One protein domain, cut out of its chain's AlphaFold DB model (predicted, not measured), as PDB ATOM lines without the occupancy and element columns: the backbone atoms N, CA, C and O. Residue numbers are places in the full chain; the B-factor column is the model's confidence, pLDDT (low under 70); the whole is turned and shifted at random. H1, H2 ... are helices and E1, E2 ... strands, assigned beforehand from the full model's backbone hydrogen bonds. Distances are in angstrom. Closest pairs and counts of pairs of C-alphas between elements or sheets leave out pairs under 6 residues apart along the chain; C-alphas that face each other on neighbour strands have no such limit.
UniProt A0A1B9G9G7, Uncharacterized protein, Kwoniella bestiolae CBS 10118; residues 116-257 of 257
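What this domain is: This is residues 116 to 257 of the 257 residues of an uncharacterized protein of Kwoniella bestiolae CBS 10118 (UniProt A0A1B9G9G7). Two strongly twisted sheets of five strands lie face to face as a sandwich, and the long helix H1 runs out from one end of it as an arm, with residues 238 to 257 standing free. At the other end of the longest axis lies the long link of residues 166 to 182. The printed part has 142 residues, with ten named strands followed by one named helix, and its class is mixed, helices and strands. One sheet has the order E3, E2, E5, E6, E9 and is antiparallel; the other has the order E4, E1, E7, E8, E10 and is mixed. The whole is loose, with a radius of gyration of the C-alphas of 18.2 A, and spans 72 by 33 by 24 A.

How they stand to each other: E5, residues 157 to 165, and E6, residues 183 to 191, form an antiparallel hairpin, with N 161 and O 187 2.8 A apart. Beside E5 is E2, residues 126 to 129, antiparallel, with N 127 and O 164 at 2.9 A. E2 forms a hairpin with the edge strand E3, residues 134 to 136, with N 135 and O 128 at 2.8 A. The other edge strand, E9, residues 220 to 225, is antiparallel to E6, with N 190 and O 221 at 2.9 A. In the second sheet, E1, residues 116 to 122, is antiparallel to the edge strand E4, residues 145 to 152, with N 120 and O 147 at 2.8 A. E1 is parallel to E7, residues 201 to 204, with N 121 and O 202 at 2.8 A. E7 forms a hairpin with E8, residues 211 to 214, with N 203 and O 212 at 2.8 A. E8 is parallel to the edge strand E10, residues 231 to 233, with N 232 and O 211 at 3.0 A. The facing parts of the two sheets are 9.0 A centre to centre, their best planes 17 degrees apart. Between the sheets, the closest C-alphas of E8 and E9, those of Glu 213 and Leu 222, are 6.4 A apart. H1, residues 235 to 253, is only just not on the second sheet, with 4 pairs of C-alphas within 10 A. In H1 every O i to N i+4 pair is within hydrogen-bond range.

Where its parts are: E1 begins at C-alpha 116, (-57.274, 18.327, 30.783), and is 19.5 A long. E4 is 23.0 A, E5 25.4 A and E6 24.8 A long. H1 is 27.4 A long and ends at C-alpha 253, (-69.025, 36.484, 67.615).

The domain as a whole: The C-alphas of Asn 172 and Gln 257, the two farthest apart, are 72.0 A apart. The printed part has no cut. The link from E5 to E6 is long. The mean pLDDT of the printed part is 70.8; 69 residues are under 70, among them residues 168 to 177 and 226 to 244.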
ATOM      1  N   SER A 116     -58.156  17.350  30.161       55.12
ATOM      2  CA  SER A 116     -57.274  18.327  30.783       55.12
ATOM      3  C   SER A 116     -55.895  17.702  31.055       55.12
ATOM      4  O   SER A 116     -55.742  16.481  31.147       55.12
ATOM      5  N   THR A 117     -54.862  18.548  31.054       62.72
ATOM      6  CA  THR A 117     -53.454  18.137  31.122       62.72
ATOM      7  C   THR A 117     -52.818  18.717  32.377       62.72
ATOM      8  O   THR A 117     -52.703  19.935  32.509       62.72
ATOM      9  N   LEU A 118     -52.371  17.853  33.287       68.44
ATOM     10  CA  LEU A 118     -51.495  18.246  34.393       68.44
ATOM     11  C   LEU A 118     -50.061  18.276  33.865       68.44
ATOM     12  O   LEU A 118     -49.644  17.351  33.167       68.44
ATOM     13  N   THR A 119     -49.321  19.338  34.180       75.62
ATOM     14  CA  THR A 119     -47.904  19.449  33.816       75.62
ATOM     15  C   THR A 119     -47.030  19.279  35.052       75.62
ATOM     16  O   THR A 119     -47.097  20.077  35.983       75.62
ATOM     17  N   VAL A 120     -46.162  18.274  35.067       76.38
ATOM     18  CA  VAL A 120     -45.133  18.129  36.104       76.38
ATOM     19  C   VAL A 120     -43.815  18.644  35.546       76.38
ATOM     20  O   VAL A 120     -43.335  18.137  34.541       76.38
ATOM     21  N   GLN A 121     -43.239  19.670  36.160       82.25
ATOM     22  CA  GLN A 121     -41.935  20.212  35.800       82.25
ATOM     23  C   GLN A 121     -40.874  19.689  36.755       82.25
ATOM     24  O   GLN A 121     -40.905  19.993  37.948       82.25
ATOM     25  N   ILE A 122     -39.905  18.958  36.222       83.25
ATOM     26  CA  ILE A 122     -38.831  18.378  37.026       83.25
ATOM     27  C   ILE A 122     -37.490  19.076  36.742       83.25
ATOM     28  O   ILE A 122     -37.136  19.299  35.579       83.25
ATOM     29  N   ASP A 123     -36.761  19.477  37.789       82.69
ATOM     30  CA  ASP A 123     -35.432  20.096  37.675       82.69
ATOM     31  C   ASP A 123     -34.379  19.078  37.168       82.69
ATOM     32  O   ASP A 123     -34.592  17.868  37.227       82.69
ATOM     33  N   PRO A 124     -33.232  19.523  36.636       81.75
ATOM     34  CA  PRO A 124     -32.155  18.632  36.186       81.75
ATOM     35  C   PRO A 124     -31.648  17.715  37.297       81.75
ATOM     36  O   PRO A 124     -31.563  18.159  38.438       81.75
ATOM     37  N   TYR A 125     -31.248  16.484  36.964       78.44
ATOM     38  CA  TYR A 125     -30.843  15.449  37.936       78.44
ATOM     39  C   TYR A 125     -31.984  15.000  38.867       78.44
ATOM     40  O   TYR A 125     -31.768  14.661  40.034       78.44
ATOM     41  N   THR A 126     -33.216  14.992  38.352       84.19
ATOM     42  CA  THR A 126     -34.365  14.362  39.013       84.19
ATOM     43  C   THR A 126     -35.051  13.359  38.111       84.19
ATOM     44  O   THR A 126     -35.021  13.477  36.885       84.19
ATOM     45  N   CYS A 127     -35.715  12.394  38.737       85.06
ATOM     46  CA  CYS A 127     -36.666  11.518  38.078       85.06
ATOM     47  C   CYS A 127     -38.027  11.599  38.768       85.06
ATOM     48  O   CYS A 127     -38.112  11.762  39.986       85.06
ATOM     49  N   ALA A 128     -39.082  11.431  37.983       86.38
ATOM     50  CA  ALA A 128     -40.445  11.215  38.436       86.38
ATOM     51  C   ALA A 128     -40.922   9.859  37.916       86.38
ATOM     52  O   ALA A 128     -40.708   9.557  36.746       86.38
ATOM     53  N   SER A 129     -41.564   9.051  38.750       86.12
ATOM     54  CA  SER A 129     -42.156   7.780  38.324       86.12
ATOM     55  C   SER A 129     -43.533   7.586  38.933       86.12
ATOM     56  O   SER A 129     -43.730   7.927  40.095       86.12
ATOM     57  N   ASP A 130     -44.463   7.027  38.171       83.25
ATOM     58  CA  ASP A 130     -45.808   6.660  38.626       83.25
ATOM     59  C   ASP A 130     -45.969   5.147  38.883       83.25
ATOM     60  O   ASP A 130     -47.063   4.674  39.184       83.25
ATOM     61  N   GLY A 131     -44.866   4.390  38.821       78.38
ATOM     62  CA  GLY A 131     -44.822   2.935  38.993       78.38
ATOM     63  C   GLY A 131     -44.755   2.156  37.678       78.38
ATOM     64  O   GLY A 131     -44.107   1.108  37.647       78.38
ATOM     65  N   ASP A 132     -45.334   2.691  36.603       74.44
ATOM     66  CA  ASP A 132     -45.316   2.080  35.268       74.44
ATOM     67  C   ASP A 132     -44.259   2.740  34.375       74.44
ATOM     68  O   ASP A 132     -43.502   2.061  33.674       74.44
ATOM     69  N   GLU A 133     -44.154   4.067  34.446       77.06
ATOM     70  CA  GLU A 133     -43.217   4.861  33.665       77.06
ATOM     71  C   GLU A 133     -42.289   5.678  34.573       77.06
ATOM     72  O   GLU A 133     -42.593   6.008  35.724       77.06
ATOM     73  N   ALA A 134     -41.096   5.987  34.059       81.62
ATOM     74  CA  ALA A 134     -40.121   6.831  34.736       81.62
ATOM     75  C   ALA A 134     -39.601   7.902  33.775       81.62
ATOM     76  O   ALA A 134     -39.089   7.615  32.693       81.62
ATOM     77  N   TYR A 135     -39.704   9.150  34.211       83.50
ATOM     78  CA  TYR A 135     -39.326  10.347  33.485       83.50
ATOM     79  C   TYR A 135     -38.140  10.993  34.184       83.50
ATOM     80  O   TYR A 135     -38.285  11.564  35.263       83.50
ATOM     81  N   CYS A 136     -36.963  10.908  33.573       83.56
ATOM     82  CA  CYS A 136     -35.732  11.457  34.131       83.56
ATOM     83  C   CYS A 136     -35.274  12.681  33.343       83.56
ATOM     84  O   CYS A 136     -35.176  12.653  32.115       83.56
ATOM     85  N   ASN A 137     -34.962  13.761  34.055       83.38
ATOM     86  CA  ASN A 137     -34.409  14.958  33.451       83.38
ATOM     87  C   ASN A 137     -32.885  14.865  33.355       83.38
ATOM     88  O   ASN A 137     -32.149  15.353  34.214       83.38
ATOM     89  N   GLU A 138     -32.436  14.233  32.273       75.69
ATOM     90  CA  GLU A 138     -31.024  14.133  31.886       75.69
ATOM     91  C   GLU A 138     -30.495  15.426  31.231       75.69
ATOM     92  O   GLU A 138     -29.338  15.484  30.819       75.69
ATOM     93  N   ALA A 139     -31.325  16.470  31.106       64.00
ATOM     94  CA  ALA A 139     -30.940  17.701  30.432       64.00
ATOM     95  C   ALA A 139     -29.949  18.547  31.254       64.00
ATOM     96  O   ALA A 139     -29.840  18.441  32.475       64.00
ATOM     97  N   SER A 140     -29.243  19.436  30.545       60.12
ATOM     98  CA  SER A 140     -28.364  20.472  31.106       60.12
ATOM     99  C   SER A 140     -29.026  21.219  32.285       60.12
ATOM    100  O   SER A 140     -30.242  21.427  32.228       60.12
ATOM    101  N   PRO A 141     -28.260  21.677  33.308       62.06
ATOM    102  CA  PRO A 141     -28.715  22.282  34.579       62.06
ATOM    103  C   PRO A 141     -29.732  23.441  34.528       62.06
ATOM    104  O   PRO A 141     -30.137  23.927  35.581       62.06
ATOM    105  N   GLU A 142     -30.187  23.860  33.352       60.12
ATOM    106  CA  GLU A 142     -31.127  24.967  33.159       60.12
ATOM    107  C   GLU A 142     -32.485  24.535  32.587       60.12
ATOM    108  O   GLU A 142     -33.435  25.317  32.604       60.12
ATOM    109  N   LYS A 143     -32.615  23.305  32.068       62.91
ATOM    110  CA  LYS A 143     -33.830  22.888  31.361       62.91
ATOM    111  C   LYS A 143     -34.695  22.002  32.244       62.91
ATOM    112  O   LYS A 143     -34.288  20.904  32.597       62.91
ATOM    113  N   ARG A 144     -35.914  22.451  32.544       70.56
ATOM    114  CA  ARG A 144     -36.946  21.615  33.169       70.56
ATOM    115  C   ARG A 144     -37.617  20.720  32.136       70.56
ATOM    116  O   ARG A 144     -37.825  21.146  30.997       70.56
ATOM    117  N   LEU A 145     -37.984  19.507  32.539       66.81
ATOM    118  CA  LEU A 145     -38.761  18.590  31.705       66.81
ATOM    119  C   LEU A 145     -40.240  18.652  32.117       66.81
ATOM    120  O   LEU A 145     -40.528  18.381  33.283       66.81
ATOM    121  N   PRO A 146     -41.165  19.018  31.209       71.19
ATOM    122  CA  PRO A 146     -42.595  18.885  31.446       71.19
ATOM    123  C   PRO A 146     -43.058  17.445  31.180       71.19
ATOM    124  O   PRO A 146     -42.764  16.878  30.130       71.19
ATOM    125  N   ILE A 147     -43.818  16.877  32.110       65.25
ATOM    126  CA  ILE A 147     -44.527  15.600  31.968       65.25
ATOM    127  C   ILE A 147     -46.013  15.922  31.906       65.25
ATOM    128  O   ILE A 147     -46.524  16.637  32.768       65.25
ATOM    129  N   HIS A 148     -46.695  15.417  30.884       68.94
ATOM    130  CA  HIS A 148     -48.106  15.686  30.646       68.94
ATOM    131  C   HIS A 148     -48.931  14.449  30.977       68.94
ATOM    132  O   HIS A 148     -48.784  13.424  30.317       68.94
ATOM    133  N   THR A 149     -49.816  14.547  31.967       64.19
ATOM    134  CA  THR A 149     -50.726  13.448  32.317       64.19
ATOM    135  C   THR A 149     -52.147  13.795  31.899       64.19
ATOM    136  O   THR A 149     -52.648  14.876  32.224       64.19
ATOM    137  N   VAL A 150     -52.799  12.869  31.198       64.81
ATOM    138  CA  VAL A 150     -54.191  13.004  30.752       64.81
ATOM    139  C   VAL A 150     -55.129  12.586  31.876       64.81
ATOM    140  O   VAL A 150     -54.949  11.523  32.465       64.81
ATOM    141  N   TYR A 151     -56.166  13.378  32.133       66.81
ATOM    142  CA  TYR A 151     -57.222  12.999  33.067       66.81
ATOM    143  C   TYR A 151     -58.613  13.402  32.565       66.81
ATOM    144  O   TYR A 151     -58.758  14.124  31.579       66.81
ATOM    145  N   SER A 152     -59.639  12.861  33.227       61.97
ATOM    146  CA  SER A 152     -61.046  13.112  32.905       61.97
ATOM    147  C   SER A 152     -61.602  14.269  33.730       61.97
ATOM    148  O   SER A 152     -61.482  14.271  34.953       61.97
ATOM    149  N   ASP A 153     -62.307  15.189  33.077       64.88
ATOM    150  CA  ASP A 153     -62.972  16.328  33.726       64.88
ATOM    151  C   ASP A 153     -64.126  15.933  34.666       64.88
ATOM    152  O   ASP A 153     -64.595  16.744  35.468       64.88
ATOM    153  N   ASN A 154     -64.603  14.688  34.579       69.50
ATOM    154  CA  ASN A 154     -65.840  14.252  35.230       69.50
ATOM    155  C   ASN A 154     -65.619  13.530  36.564       69.50
ATOM    156  O   ASN A 154     -66.587  13.251  37.275       69.50
ATOM    157  N   ALA A 155     -64.376  13.190  36.905       71.88
ATOM    158  CA  ALA A 155     -64.070  12.393  38.083       71.88
ATOM    159  C   ALA A 155     -62.764  12.828  38.740       71.88
ATOM    160  O   ALA A 155     -61.792  13.171  38.070       71.88
ATOM    161  N   THR A 156     -62.732  12.750  40.072       77.31
ATOM    162  CA  THR A 156     -61.482  12.928  40.808       77.31
ATOM    163  C   THR A 156     -60.549  11.782  40.466       77.31
ATOM    164  O   THR A 156     -60.881  10.621  40.708       77.31
ATOM    165  N   THR A 157     -59.379  12.112  39.936       78.06
ATOM    166  CA  THR A 157     -58.340  11.132  39.626       78.06
ATOM    167  C   THR A 157     -57.229  11.264  40.650       78.06
ATOM    168  O   THR A 157     -56.809  12.369  40.980       78.06
ATOM    169  N   THR A 158     -56.777  10.137  41.189       82.88
ATOM    170  CA  THR A 158     -55.664  10.094  42.140       82.88
ATOM    171  C   THR A 158     -54.526   9.328  41.494       82.88
ATOM    172  O   THR A 158     -54.748   8.229  40.992       82.88
ATOM    173  N   SER A 159     -53.332   9.911  41.498       81.38
ATOM    174  CA  SER A 159     -52.116   9.280  40.981       81.38
ATOM    175  C   SER A 159     -51.016   9.332  42.033       81.38
ATOM    176  O   SER A 159     -50.859  10.336  42.732       81.38
ATOM    177  N   SER A 160     -50.276   8.237  42.163       86.44
ATOM    178  CA  SER A 160     -49.132   8.139  43.063       86.44
ATOM    179  C   SER A 160     -47.859   8.350  42.262       86.44
ATOM    180  O   SER A 160     -47.653   7.686  41.257       86.44
ATOM    181  N   TRP A 161     -47.019   9.268  42.720       86.50
ATOM    182  CA  TRP A 161     -45.762   9.635  42.087       86.50
ATOM    183  C   TRP A 161     -44.611   9.524  43.076       86.50
ATOM    184  O   TRP A 161     -44.722   9.911  44.238       86.50
ATOM    185  N   VAL A 162     -43.479   9.040  42.589       87.75
ATOM    186  CA  VAL A 162     -42.207   8.984  43.295       87.75
ATOM    187  C   VAL A 162     -41.263   9.966  42.624       87.75
ATOM    188  O   VAL A 162     -40.900   9.800  41.458       87.75
ATOM    189  N   PHE A 163     -40.850  10.988  43.363       86.50
ATOM    190  CA  PHE A 163     -39.886  11.980  42.913       86.50
ATOM    191  C   PHE A 163     -38.538  11.710  43.562       86.50
ATOM    192  O   PHE A 163     -38.417  11.707  44.785       86.50
ATOM    193  N   SER A 164     -37.519  11.484  42.743       86.00
ATOM    194  CA  SER A 164     -36.158  11.197  43.195       86.00
ATOM    195  C   SER A 164     -35.216  12.293  42.725       86.00
ATOM    196  O   SER A 164     -35.222  12.648  41.546       86.00
ATOM    197  N   ALA A 165     -34.401  12.813  43.636       85.19
ATOM    198  CA  ALA A 165     -33.350  13.776  43.339       85.19
ATOM    199  C   ALA A 165     -31.984  13.155  43.616       85.19
ATOM    200  O   ALA A 165     -31.785  12.480  44.630       85.19
ATOM    201  N   TYR A 166     -31.043  13.413  42.718       80.88
ATOM    202  CA  TYR A 166     -29.706  12.842  42.757       80.88
ATOM    203  C   TYR A 166     -28.687  13.944  43.008       80.88
ATOM    204  O   TYR A 166     -28.914  15.117  42.691       80.88
ATOM    205  N   GLU A 167     -27.553  13.570  43.594       75.31
ATOM    206  CA  GLU A 167     -26.421  14.481  43.650       75.31
ATOM    207  C   GLU A 167     -26.016  14.789  42.212       75.31
ATOM    208  O   GLU A 167     -26.113  13.928  41.331       75.31
ATOM    209  N   LYS A 168     -25.601  16.029  41.950       66.56
ATOM    210  CA  LYS A 168     -25.096  16.409  40.636       66.56
ATOM    211  C   LYS A 168     -23.846  15.571  40.354       66.56
ATOM    212  O   LYS A 168     -22.749  15.946  40.754       66.56
ATOM    213  N   GLY A 169     -24.029  14.437  39.685       58.81
ATOM    214  CA  GLY A 169     -22.931  13.624  39.189       58.81
ATOM    215  C   GLY A 169     -22.130  14.407  38.155       58.81
ATOM    216  O   GLY A 169     -22.587  15.433  37.635       58.81
ATOM    217  N   ASP A 170     -20.938  13.917  37.820       52.03
ATOM    218  CA  ASP A 170     -20.209  14.440  36.670       52.03
ATOM    219  C   ASP A 170     -21.127  14.385  35.444       52.03
ATOM    220  O   ASP A 170     -21.476  13.303  34.960       52.03
ATOM    221  N   ALA A 171     -21.514  15.563  34.941       50.66
ATOM    222  CA  ALA A 171     -22.459  15.752  33.835       50.66
ATOM    223  C   ALA A 171     -22.056  15.000  32.548       50.66
ATOM    224  O   ALA A 171     -22.857  14.852  31.631       50.66
ATOM    225  N   ASN A 172     -20.818  14.503  32.501       48.88
ATOM    226  CA  ASN A 172     -20.230  13.751  31.400       48.88
ATOM    227  C   ASN A 172     -20.547  12.250  31.426       48.88
ATOM    228  O   ASN A 172     -20.242  11.562  30.456       48.88
ATOM    229  N   THR A 173     -21.096  11.722  32.522       53.06
ATOM    230  CA  THR A 173     -21.285  10.272  32.667       53.06
ATOM    231  C   THR A 173     -22.662   9.796  32.224       53.06
ATOM    232  O   THR A 173     -22.767   8.657  31.807       53.06
ATOM    233  N   GLY A 174     -23.713  10.623  32.261       55.78
ATOM    234  CA  GLY A 174     -25.060  10.241  31.797       55.78
ATOM    235  C   GLY A 174     -25.776   9.150  32.620       55.78
ATOM    236  O   GLY A 174     -26.947   8.889  32.373       55.78
ATOM    237  N   TYR A 175     -25.120   8.554  33.624       58.34
ATOM    238  CA  TYR A 175     -25.632   7.413  34.406       58.34
ATOM    239  C   TYR A 175     -25.913   7.759  35.879       58.34
ATOM    240  O   TYR A 175     -25.791   6.918  36.763       58.34
ATOM    241  N   TRP A 176     -26.301   9.003  36.183       69.94
ATOM    242  CA  TRP A 176     -26.632   9.396  37.564       69.94
ATOM    243  C   TRP A 176     -27.884   8.683  38.101       69.94
ATOM    244  O   TRP A 176     -28.001   8.488  39.304       69.94
ATOM    245  N   LYS A 177     -28.787   8.223  37.229       65.69
ATOM    246  CA  LYS A 177     -29.994   7.468  37.612       65.69
ATOM    247  C   LYS A 177     -29.721   6.069  38.178       65.69
ATOM    248  O   LYS A 177     -30.603   5.509  38.817       65.69
ATOM    249  N   ASP A 178     -28.523   5.525  37.956       70.50
ATOM    250  CA  ASP A 178     -28.101   4.232  38.512       70.50
ATOM    251  C   ASP A 178     -27.442   4.386  39.899       70.50
ATOM    252  O   ASP A 178     -27.081   3.397  40.535       70.50
ATOM    253  N   SER A 179     -27.259   5.628  40.364       73.00
ATOM    254  CA  SER A 179     -26.744   5.933  41.702       73.00
ATOM    255  C   SER A 179     -27.862   5.989  42.745       73.00
ATOM    256  O   SER A 179     -29.039   6.099  42.407       73.00
ATOM    257  N   ASP A 180     -27.502   5.927  44.027       79.25
ATOM    258  CA  ASP A 180     -28.483   6.093  45.098       79.25
ATOM    259  C   ASP A 180     -29.021   7.540  45.107       79.25
ATOM    260  O   ASP A 180     -28.228   8.490  45.149       79.25
ATOM    261  N   PRO A 181     -30.352   7.750  45.099       82.19
ATOM    262  CA  PRO A 181     -30.918   9.086  45.186       82.19
ATOM    263  C   PRO A 181     -30.585   9.715  46.541       82.19
ATOM    264  O   PRO A 181     -30.716   9.088  47.594       82.19
ATOM    265  N   VAL A 182     -30.220  10.997  46.519       81.62
ATOM    266  CA  VAL A 182     -29.985  11.790  47.737       81.62
ATOM    267  C   VAL A 182     -31.290  11.979  48.500       81.62
ATOM    268  O   VAL A 182     -31.293  12.061  49.729       81.62
ATOM    269  N   LYS A 183     -32.412  12.044  47.774       81.31
ATOM    270  CA  LYS A 183     -33.739  12.139  48.370       81.31
ATOM    271  C   LYS A 183     -34.807  11.525  47.489       81.31
ATOM    272  O   LYS A 183     -34.767  11.659  46.267       81.31
ATOM    273  N   VAL A 184     -35.789  10.922  48.147       84.19
ATOM    274  CA  VAL A 184     -36.989  10.368  47.531       84.19
ATOM    275  C   VAL A 184     -38.196  10.946  48.255       84.19
ATOM    276  O   VAL A 184     -38.252  10.911  49.482       84.19
ATOM    277  N   VAL A 185     -39.141  11.490  47.498       85.31
ATOM    278  CA  VAL A 185     -40.403  12.033  48.000       85.31
ATOM    279  C   VAL A 185     -41.538  11.301  47.301       85.31
ATOM    280  O   VAL A 185     -41.637  11.326  46.074       85.31
ATOM    281  N   ASN A 186     -42.401  10.662  48.083       87.94
ATOM    282  CA  ASN A 186     -43.589   9.991  47.567       87.94
ATOM    283  C   ASN A 186     -44.770  10.946  47.685       87.94
ATOM    284  O   ASN A 186     -45.052  11.434  48.775       87.94
ATOM    285  N   CYS A 187     -45.454  11.212  46.582       84.62
ATOM    286  CA  CYS A 187     -46.576  12.130  46.514       84.62
ATOM    287  C   CYS A 187     -47.816  11.445  45.946       84.62
ATOM    288  O   CYS A 187     -47.775  10.775  44.923       84.62
ATOM    289  N   GLU A 188     -48.950  11.686  46.577       87.38
ATOM    290  CA  GLU A 188     -50.275  11.454  46.040       87.38
ATOM    291  C   GLU A 188     -50.783  12.776  45.448       87.38
ATOM    292  O   GLU A 188     -50.951  13.777  46.156       87.38
ATOM    293  N   ILE A 189     -50.988  12.790  44.132       83.19
ATOM    294  CA  ILE A 189     -51.551  13.918  43.395       83.19
ATOM    295  C   ILE A 189     -53.018  13.600  43.130       83.19
ATOM    296  O   ILE A 189     -53.338  12.685  42.366       83.19
ATOM    297  N   GLN A 190     -53.912  14.359  43.757       81.31
ATOM    298  CA  GLN A 190     -55.345  14.289  43.485       81.31
ATOM    299  C   GLN A 190     -55.741  15.436  42.563       81.31
ATOM    300  O   GLN A 190     -55.549  16.603  42.895       81.31
ATOM    301  N   ILE A 191     -56.330  15.092  41.427       75.75
ATOM    302  CA  ILE A 191     -56.875  16.031  40.454       75.75
ATOM    303  C   ILE A 191     -58.391  16.041  40.634       75.75
ATOM    304  O   ILE A 191     -59.057  15.031  40.408       75.75
ATOM    305  N   ILE A 192     -58.928  17.156  41.111       75.06
ATOM    306  CA  ILE A 192     -60.346  17.372  41.388       75.06
ATOM    307  C   ILE A 192     -61.048  17.809  40.096       75.06
ATOM    308  O   ILE A 192     -60.541  18.692  39.404       75.06
ATOM    309  N   PRO A 193     -62.244  17.273  39.800       65.12
ATOM    310  CA  PRO A 193     -63.036  17.711  38.665       65.12
ATOM    311  C   PRO A 193     -63.471  19.167  38.850       65.12
ATOM    312  O   PRO A 193     -64.042  19.561  39.873       65.12
ATOM    313  N   GLY A 194     -63.215  19.969  37.832       56.53
ATOM    314  CA  GLY A 194     -63.563  21.377  37.744       56.53
ATOM    315  C   GLY A 194     -62.967  21.897  36.445       56.53
ATOM    316  O   GLY A 194     -61.824  21.578  36.150       56.53
ATOM    317  N   GLY A 195     -63.781  22.583  35.636       56.28
ATOM    318  CA  GLY A 195     -63.521  22.791  34.203       56.28
ATOM    319  C   GLY A 195     -62.109  23.264  33.848       56.28
ATOM    320  O   GLY A 195     -61.488  23.951  34.654       56.28
ATOM    321  N   GLU A 196     -61.652  22.888  32.644       54.50
ATOM    322  CA  GLU A 196     -60.316  23.114  32.057       54.50
ATOM    323  C   GLU A 196     -59.273  23.623  33.063       54.50
ATOM    324  O   GLU A 196     -59.174  24.829  33.342       54.50
ATOM    325  N   SER A 197     -58.452  22.716  33.611       51.81
ATOM    326  CA  SER A 197     -57.229  23.143  34.289       51.81
ATOM    327  C   SER A 197     -56.269  23.706  33.245       51.81
ATOM    328  O   SER A 197     -55.410  23.021  32.693       51.81
ATOM    329  N   ASP A 198     -56.421  24.985  32.948       50.94
ATOM    330  CA  ASP A 198     -55.353  25.763  32.343       50.94
ATOM    331  C   ASP A 198     -54.238  25.901  33.386       50.94
ATOM    332  O   ASP A 198     -54.239  26.830  34.194       50.94
ATOM    333  N   GLY A 199     -53.304  24.951  33.408       54.66
ATOM    334  CA  GLY A 199     -51.982  25.183  33.993       54.66
ATOM    335  C   GLY A 199     -51.758  24.749  35.438       54.66
ATOM    336  O   GLY A 199     -50.834  25.264  36.069       54.66
ATOM    337  N   GLY A 200     -52.521  23.783  35.959       60.09
ATOM    338  CA  GLY A 200     -52.115  23.089  37.180       60.09
ATOM    339  C   GLY A 200     -50.719  22.479  36.994       60.09
ATOM    340  O   GLY A 200     -50.516  21.670  36.086       60.09
ATOM    341  N   THR A 201     -49.744  22.923  37.790       68.69
ATOM    342  CA  THR A 201     -48.333  22.554  37.626       68.69
ATOM    343  C   THR A 201     -47.740  22.064  38.941       68.69
ATOM    344  O   THR A 201     -47.845  22.734  39.964       68.69
ATOM    345  N   VAL A 202     -47.053  20.923  38.914       72.94
ATOM    346  CA  VAL A 202     -46.227  20.452  40.039       72.94
ATOM    347  C   VAL A 202     -44.766  20.691  39.681       72.94
ATOM    348  O   VAL A 202     -44.322  20.244  38.631       72.94
ATOM    349  N   GLN A 203     -44.021  21.417  40.513       75.44
ATOM    350  CA  GLN A 203     -42.593  21.681  40.307       75.44
ATOM    351  C   GLN A 203     -41.757  20.863  41.291       75.44
ATOM    352  O   GLN A 203     -42.074  20.811  42.477       75.44
ATOM    353  N   VAL A 204     -40.681  20.245  40.810       75.75
ATOM    354  CA  VAL A 204     -39.772  19.420  41.616       75.75
ATOM    355  C   VAL A 204     -38.370  20.002  41.529       75.75
ATOM    356  O   VAL A 204     -37.833  20.135  40.430       75.75
ATOM    357  N   HIS A 205     -37.782  20.328  42.680       75.75
ATOM    358  CA  HIS A 205     -36.479  20.989  42.758       75.75
ATOM    359  C   HIS A 205     -35.330  20.064  43.167       75.75
ATOM    360  O   HIS A 205     -35.563  19.022  43.770       75.75
ATOM    361  N   THR A 206     -34.079  20.447  42.873       64.88
ATOM    362  CA  THR A 206     -32.875  19.653  43.228       64.88
ATOM    363  C   THR A 206     -31.983  20.229  44.309       64.88
ATOM    364  O   THR A 206     -31.519  19.480  45.162       64.88
ATOM    365  N   GLN A 207     -31.739  21.543  44.322       59.38
ATOM    366  CA  GLN A 207     -30.815  22.161  45.295       59.38
ATOM    367  C   GLN A 207     -31.300  22.034  46.746       59.38
ATOM    368  O   GLN A 207     -30.508  21.968  47.682       59.38
ATOM    369  N   LYS A 208     -32.619  21.997  46.913       61.97
ATOM    370  CA  LYS A 208     -33.329  21.529  48.097       61.97
ATOM    371  C   LYS A 208     -34.465  20.698  47.525       61.97
ATOM    372  O   LYS A 208     -35.311  21.296  46.866       61.97
ATOM    373  N   PRO A 209     -34.467  19.363  47.643       58.75
ATOM    374  CA  PRO A 209     -35.487  18.587  46.976       58.75
ATOM    375  C   PRO A 209     -36.790  18.747  47.736       58.75
ATOM    376  O   PRO A 209     -36.979  18.178  48.815       58.75
ATOM    377  N   PHE A 210     -37.624  19.622  47.190       70.81
ATOM    378  CA  PHE A 210     -38.976  19.878  47.628       70.81
ATOM    379  C   PHE A 210     -39.897  19.901  46.413       70.81
ATOM    380  O   PHE A 210     -39.486  20.245  45.297       70.81
ATOM    381  N   VAL A 211     -41.142  19.514  46.652       76.38
ATOM    382  CA  VAL A 211     -42.204  19.531  45.653       76.38
ATOM    383  C   VAL A 211     -43.084  20.744  45.918       76.38
ATOM    384  O   VAL A 211     -43.561  20.941  47.039       76.38
ATOM    385  N   LYS A 212     -43.280  21.569  44.890       77.62
ATOM    386  CA  LYS A 212     -44.145  22.743  44.934       77.62
ATOM    387  C   LYS A 212     -45.381  22.543  44.078       77.62
ATOM    388  O   LYS A 212     -45.290  22.344  42.868       77.62
ATOM    389  N   GLU A 213     -46.539  22.644  44.709       78.25
ATOM    390  CA  GLU A 213     -47.821  22.699  44.013       78.25
ATOM    391  C   GLU A 213     -48.065  24.130  43.527       78.25
ATOM    392  O   GLU A 213     -47.979  25.059  44.325       78.25
ATOM    393  N   VAL A 214     -48.350  24.314  42.236       73.94
ATOM    394  CA  VAL A 214     -48.747  25.593  41.633       73.94
ATOM    395  C   VAL A 214     -50.094  25.388  40.960       73.94
ATOM    396  O   VAL A 214     -50.185  24.879  39.842       73.94
ATOM    397  N   ASP A 215     -51.153  25.771  41.664       71.62
ATOM    398  CA  ASP A 215     -52.514  25.590  41.185       71.62
ATOM    399  C   ASP A 215     -53.427  26.766  41.572       71.62
ATOM    400  O   ASP A 215     -53.987  26.813  42.675       71.62
ATOM    401  N   PRO A 216     -53.637  27.718  40.649       65.38
ATOM    402  CA  PRO A 216     -54.472  28.882  40.919       65.38
ATOM    403  C   PRO A 216     -55.957  28.519  41.088       65.38
ATOM    404  O   PRO A 216     -56.705  29.258  41.735       65.38
ATOM    405  N   LYS A 217     -56.413  27.392  40.521       67.88
ATOM    406  CA  LYS A 217     -57.831  27.000  40.501       67.88
ATOM    407  C   LYS A 217     -58.205  26.046  41.650       67.88
ATOM    408  O   LYS A 217     -59.396  25.866  41.898       67.88
ATOM    409  N   ASN A 218     -57.246  25.566  42.449       68.19
ATOM    410  CA  ASN A 218     -57.448  24.568  43.521       68.19
ATOM    411  C   ASN A 218     -58.082  23.251  43.005       68.19
ATOM    412  O   ASN A 218     -58.895  22.632  43.699       68.19
ATOM    413  N   LEU A 219     -57.768  22.890  41.762       72.38
ATOM    414  CA  LEU A 219     -58.106  21.641  41.082       72.38
ATOM    415  C   LEU A 219     -57.077  20.534  41.332       72.38
ATOM    416  O   LEU A 219     -57.329  19.383  41.008       72.38
ATOM    417  N   LEU A 220     -55.938  20.853  41.926       75.88
ATOM    418  CA  LEU A 220     -54.927  19.925  42.384       75.88
ATOM    419  C   LEU A 220     -54.935  19.895  43.908       75.88
ATOM    420  O   LEU A 220     -55.323  20.842  44.600       75.88
ATOM    421  N   ARG A 221     -54.572  18.732  44.437       78.38
ATOM    422  CA  ARG A 221     -54.122  18.578  45.810       78.38
ATOM    423  C   ARG A 221     -52.889  17.713  45.794       78.38
ATOM    424  O   ARG A 221     -52.953  16.548  45.403       78.38
ATOM    425  N   LEU A 222     -51.805  18.269  46.301       82.31
ATOM    426  CA  LEU A 222     -50.589  17.530  46.558       82.31
ATOM    427  C   LEU A 222     -50.537  17.096  48.026       82.31
ATOM    428  O   LEU A 222     -50.677  17.909  48.954       82.31
ATOM    429  N   LYS A 223     -50.311  15.802  48.241       84.25
ATOM    430  CA  LYS A 223     -49.995  15.222  49.545       84.25
ATOM    431  C   LYS A 223     -48.736  14.384  49.390       84.25
ATOM    432  O   LYS A 223     -48.787  13.385  48.695       84.25
ATOM    433  N   CYS A 224     -47.639  14.759  50.036       83.12
ATOM    434  CA  CYS A 224     -46.427  13.947  50.004       83.12
ATOM    435  C   CYS A 224     -46.008  13.496  51.395       83.12
ATOM    436  O   CYS A 224     -46.223  14.209  52.378       83.12
ATOM    437  N   ASP A 225     -45.384  12.328  51.439       79.25
ATOM    438  CA  ASP A 225     -44.765  11.757  52.622       79.25
ATOM    439  C   ASP A 225     -43.276  12.163  52.624       79.25
ATOM    440  O   ASP A 225     -42.523  11.793  51.720       79.25
ATOM    441  N   GLY A 226     -42.866  12.979  53.607       65.31
ATOM    442  CA  GLY A 226     -41.517  13.557  53.726       65.31
ATOM    443  C   GLY A 226     -41.332  14.400  54.999       65.31
ATOM    444  O   GLY A 226     -42.263  14.528  55.800       65.31
ATOM    445  N   GLU A 227     -40.138  14.963  55.205       61.69
ATOM    446  CA  GLU A 227     -39.845  15.867  56.329       61.69
ATOM    447  C   GLU A 227     -40.562  17.224  56.174       61.69
ATOM    448  O   GLU A 227     -40.925  17.654  55.074       61.69
ATOM    449  N   GLU A 228     -40.791  17.920  57.294       54.72
ATOM    450  CA  GLU A 228     -41.433  19.241  57.323       54.72
ATOM    451  C   GLU A 228     -40.512  20.281  56.644       54.72
ATOM    452  O   GLU A 228     -39.608  20.843  57.254       54.72
ATOM    453  N   GLY A 229     -40.707  20.486  55.339       61.12
ATOM    454  CA  GLY A 229     -39.815  21.266  54.466       61.12
ATOM    455  C   GLY A 229     -39.720  20.715  53.039       61.12
ATOM    456  O   GLY A 229     -39.278  21.417  52.131       61.12
ATOM    457  N   ASP A 230     -40.197  19.489  52.833       65.75
ATOM    458  CA  ASP A 230     -40.111  18.757  51.564       65.75
ATOM    459  C   ASP A 230     -41.270  19.076  50.617       65.75
ATOM    460  O   ASP A 230     -41.250  18.715  49.441       65.75
ATOM    461  N   VAL A 231     -42.291  19.759  51.132       63.31
ATOM    462  CA  VAL A 231     -43.499  20.113  50.395       63.31
ATOM    463  C   VAL A 231     -43.825  21.571  50.663       63.31
ATOM    464  O   VAL A 231     -44.144  21.952  51.791       63.31
ATOM    465  N   GLU A 232     -43.789  22.388  49.616       69.75
ATOM    466  CA  GLU A 232     -44.250  23.769  49.674       69.75
ATOM    467  C   GLU A 232     -45.566  23.898  48.906       69.75
ATOM    468  O   GLU A 232     -45.677  23.535  47.738       69.75
ATOM    469  N   LYS A 233     -46.593  24.430  49.564       66.56
ATOM    470  CA  LYS A 233     -47.873  24.720  48.916       66.56
ATOM    471  C   LYS A 233     -47.952  26.186  48.529       66.56
ATOM    472  O   LYS A 233     -47.525  27.033  49.321       66.56
ATOM    473  N   ASP A 234     -48.524  26.478  47.362       64.94
ATOM    474  CA  ASP A 234     -48.710  27.855  46.904       64.94
ATOM    475  C   ASP A 234     -49.520  28.704  47.899       64.94
ATOM    476  O   ASP A 234     -50.357  28.205  48.666       64.94
ATOM    477  N   GLU A 235     -49.283  30.016  47.885       56.25
ATOM    478  CA  GLU A 235     -49.866  30.956  48.853       56.25
ATOM    479  C   GLU A 235     -51.404  30.980  48.821       56.25
ATOM    480  O   GLU A 235     -52.037  31.259  49.845       56.25
ATOM    481  N   GLY A 236     -52.017  30.569  47.705       54.25
ATOM    482  CA  GLY A 236     -53.470  30.456  47.557       54.25
ATOM    483  C   GLY A 236     -54.145  29.538  48.590       54.25
ATOM    484  O   GLY A 236     -55.239  29.851  49.078       54.25
ATOM    485  N   GLU A 237     -53.499  28.441  49.015       56.69
ATOM    486  CA  GLU A 237     -54.057  27.566  50.062       56.69
ATOM    487  C   GLU A 237     -53.931  28.212  51.457       56.69
ATOM    488  O   GLU A 237     -54.848  28.116  52.289       56.69
ATOM    489  N   LYS A 238     -52.824  28.926  51.717       59.75
ATOM    490  CA  LYS A 238     -52.598  29.659  52.978       59.75
ATOM    491  C   LYS A 238     -53.627  30.778  53.151       59.75
ATOM    492  O   LYS A 238     -54.219  30.898  54.230       59.75
ATOM    493  N   GLU A 239     -53.914  31.538  52.097       57.62
ATOM    494  CA  GLU A 239     -54.932  32.592  52.118       57.62
ATOM    495  C   GLU A 239     -56.337  32.043  52.387       57.62
ATOM    496  O   GLU A 239     -57.060  32.588  53.225       57.62
ATOM    497  N   ARG A 240     -56.727  30.920  51.769       60.19
ATOM    498  CA  ARG A 240     -58.029  30.284  52.035       60.19
ATOM    499  C   ARG A 240     -58.149  29.756  53.459       60.19
ATOM    500  O   ARG A 240     -59.191  29.964  54.083       60.19
ATOM    501  N   LYS A 241     -57.105  29.128  54.015       65.50
ATOM    502  CA  LYS A 241     -57.102  28.707  55.431       65.50
ATOM    503  C   LYS A 241     -57.247  29.908  56.365       65.50
ATOM    504  O   LYS A 241     -58.023  29.843  57.323       65.50
ATOM    505  N   MET A 242     -56.586  31.024  56.059       65.69
ATOM    506  CA  MET A 242     -56.758  32.272  56.806       65.69
ATOM    507  C   MET A 242     -58.175  32.850  56.661       65.69
ATOM    508  O   MET A 242     -58.792  33.210  57.667       65.69
ATOM    509  N   MET A 243     -58.742  32.873  55.452       65.94
ATOM    510  CA  MET A 243     -60.100  33.363  55.178       65.94
ATOM    511  C   MET A 243     -61.177  32.504  55.854       65.94
ATOM    512  O   MET A 243     -62.094  33.040  56.480       65.94
ATOM    513  N   ALA A 244     -61.063  31.176  55.786       69.62
ATOM    514  CA  ALA A 244     -61.978  30.240  56.434       69.62
ATOM    515  C   ALA A 244     -61.925  30.373  57.963       69.62
ATOM    516  O   ALA A 244     -62.966  30.448  58.620       69.62
ATOM    517  N   LYS A 245     -60.718  30.506  58.532       78.00
ATOM    518  CA  LYS A 245     -60.521  30.778  59.963       78.00
ATOM    519  C   LYS A 245     -61.149  32.114  60.374       78.00
ATOM    520  O   LYS A 245     -61.811  32.184  61.408       78.00
ATOM    521  N   ARG A 246     -61.014  33.155  59.545       71.75
ATOM    522  CA  ARG A 246     -61.604  34.484  59.779       71.75
ATOM    523  C   ARG A 246     -63.137  34.463  59.717       71.75
ATOM    524  O   ARG A 246     -63.778  35.045  60.586       71.75
ATOM    525  N   ARG A 247     -63.730  33.746  58.756       73.06
ATOM    526  CA  ARG A 247     -65.192  33.555  58.660       73.06
ATOM    527  C   ARG A 247     -65.760  32.801  59.860       73.06
ATOM    528  O   ARG A 247     -66.774  33.222  60.408       73.06
ATOM    529  N   LYS A 248     -65.085  31.736  60.308       73.56
ATOM    530  CA  LYS A 248     -65.505  30.962  61.485       73.56
ATOM    531  C   LYS A 248     -65.501  31.816  62.758       73.56
ATOM    532  O   LYS A 248     -66.428  31.713  63.552       73.56
ATOM    533  N   ARG A 249     -64.509  32.702  62.915       72.06
ATOM    534  CA  ARG A 249     -64.441  33.651  64.040       72.06
ATOM    535  C   ARG A 249     -65.615  34.638  64.034       72.06
ATOM    536  O   ARG A 249     -66.297  34.757  65.039       72.06
ATOM    537  N   MET A 250     -65.921  35.231  62.876       69.50
ATOM    538  CA  MET A 250     -67.055  36.160  62.739       69.50
ATOM    539  C   MET A 250     -68.422  35.510  63.004       69.50
ATOM    540  O   MET A 250     -69.334  36.190  63.458       69.50
ATOM    541  N   MET A 251     -68.592  34.214  62.720       69.75
ATOM    542  CA  MET A 251     -69.843  33.505  63.026       69.75
ATOM    543  C   MET A 251     -70.025  33.252  64.524       69.75
ATOM    544  O   MET A 251     -71.145  33.349  65.014       69.75
ATOM    545  N   ILE A 252     -68.944  32.960  65.251       72.00
ATOM    546  CA  ILE A 252     -68.993  32.740  66.704       72.00
ATOM    547  C   ILE A 252     -69.351  34.044  67.426       72.00
ATOM    548  O   ILE A 252     -70.239  34.042  68.275       72.00
ATOM    549  N   ASP A 253     -68.750  35.166  67.021       65.94
ATOM    550  CA  ASP A 253     -69.025  36.484  67.615       65.94
ATOM    551  C   ASP A 253     -70.479  36.948  67.388       65.94
ATOM    552  O   ASP A 253     -70.995  37.771  68.138       65.94
ATOM    553  N   ARG A 254     -71.162  36.396  66.376       62.69
ATOM    554  CA  ARG A 254     -72.556  36.719  66.033       62.69
ATOM    555  C   ARG A 254     -73.598  35.885  66.783       62.69
ATOM    556  O   ARG A 254     -74.766  36.234  66.744       62.69
ATOM    557  N   ILE A 255     -73.190  34.776  67.404       67.62
ATOM    558  CA  ILE A 255     -74.061  33.894  68.207       67.62
ATOM    559  C   ILE A 255     -74.018  34.294  69.694       67.62
ATOM    560  O   ILE A 255     -74.905  33.932  70.459       67.62
ATOM    561  N   GLY A 256     -72.990  35.041  70.109       57.69
ATOM    562  CA  GLY A 256     -72.828  35.547  71.475       57.69
ATOM    563  C   GLY A 256     -73.446  36.926  71.751       57.69
ATOM    564  O   GLY A 256     -73.195  37.465  72.828       57.69
ATOM    565  N   GLN A 257     -74.196  37.500  70.803       49.47
ATOM    566  CA  GLN A 257     -75.007  38.719  70.964       49.47
ATOM    567  C   GLN A 257     -76.486  38.365  70.871       49.47
ATOM    568  O   GLN A 257     -77.270  38.976  71.629       49.47
TER     569      GLN A 257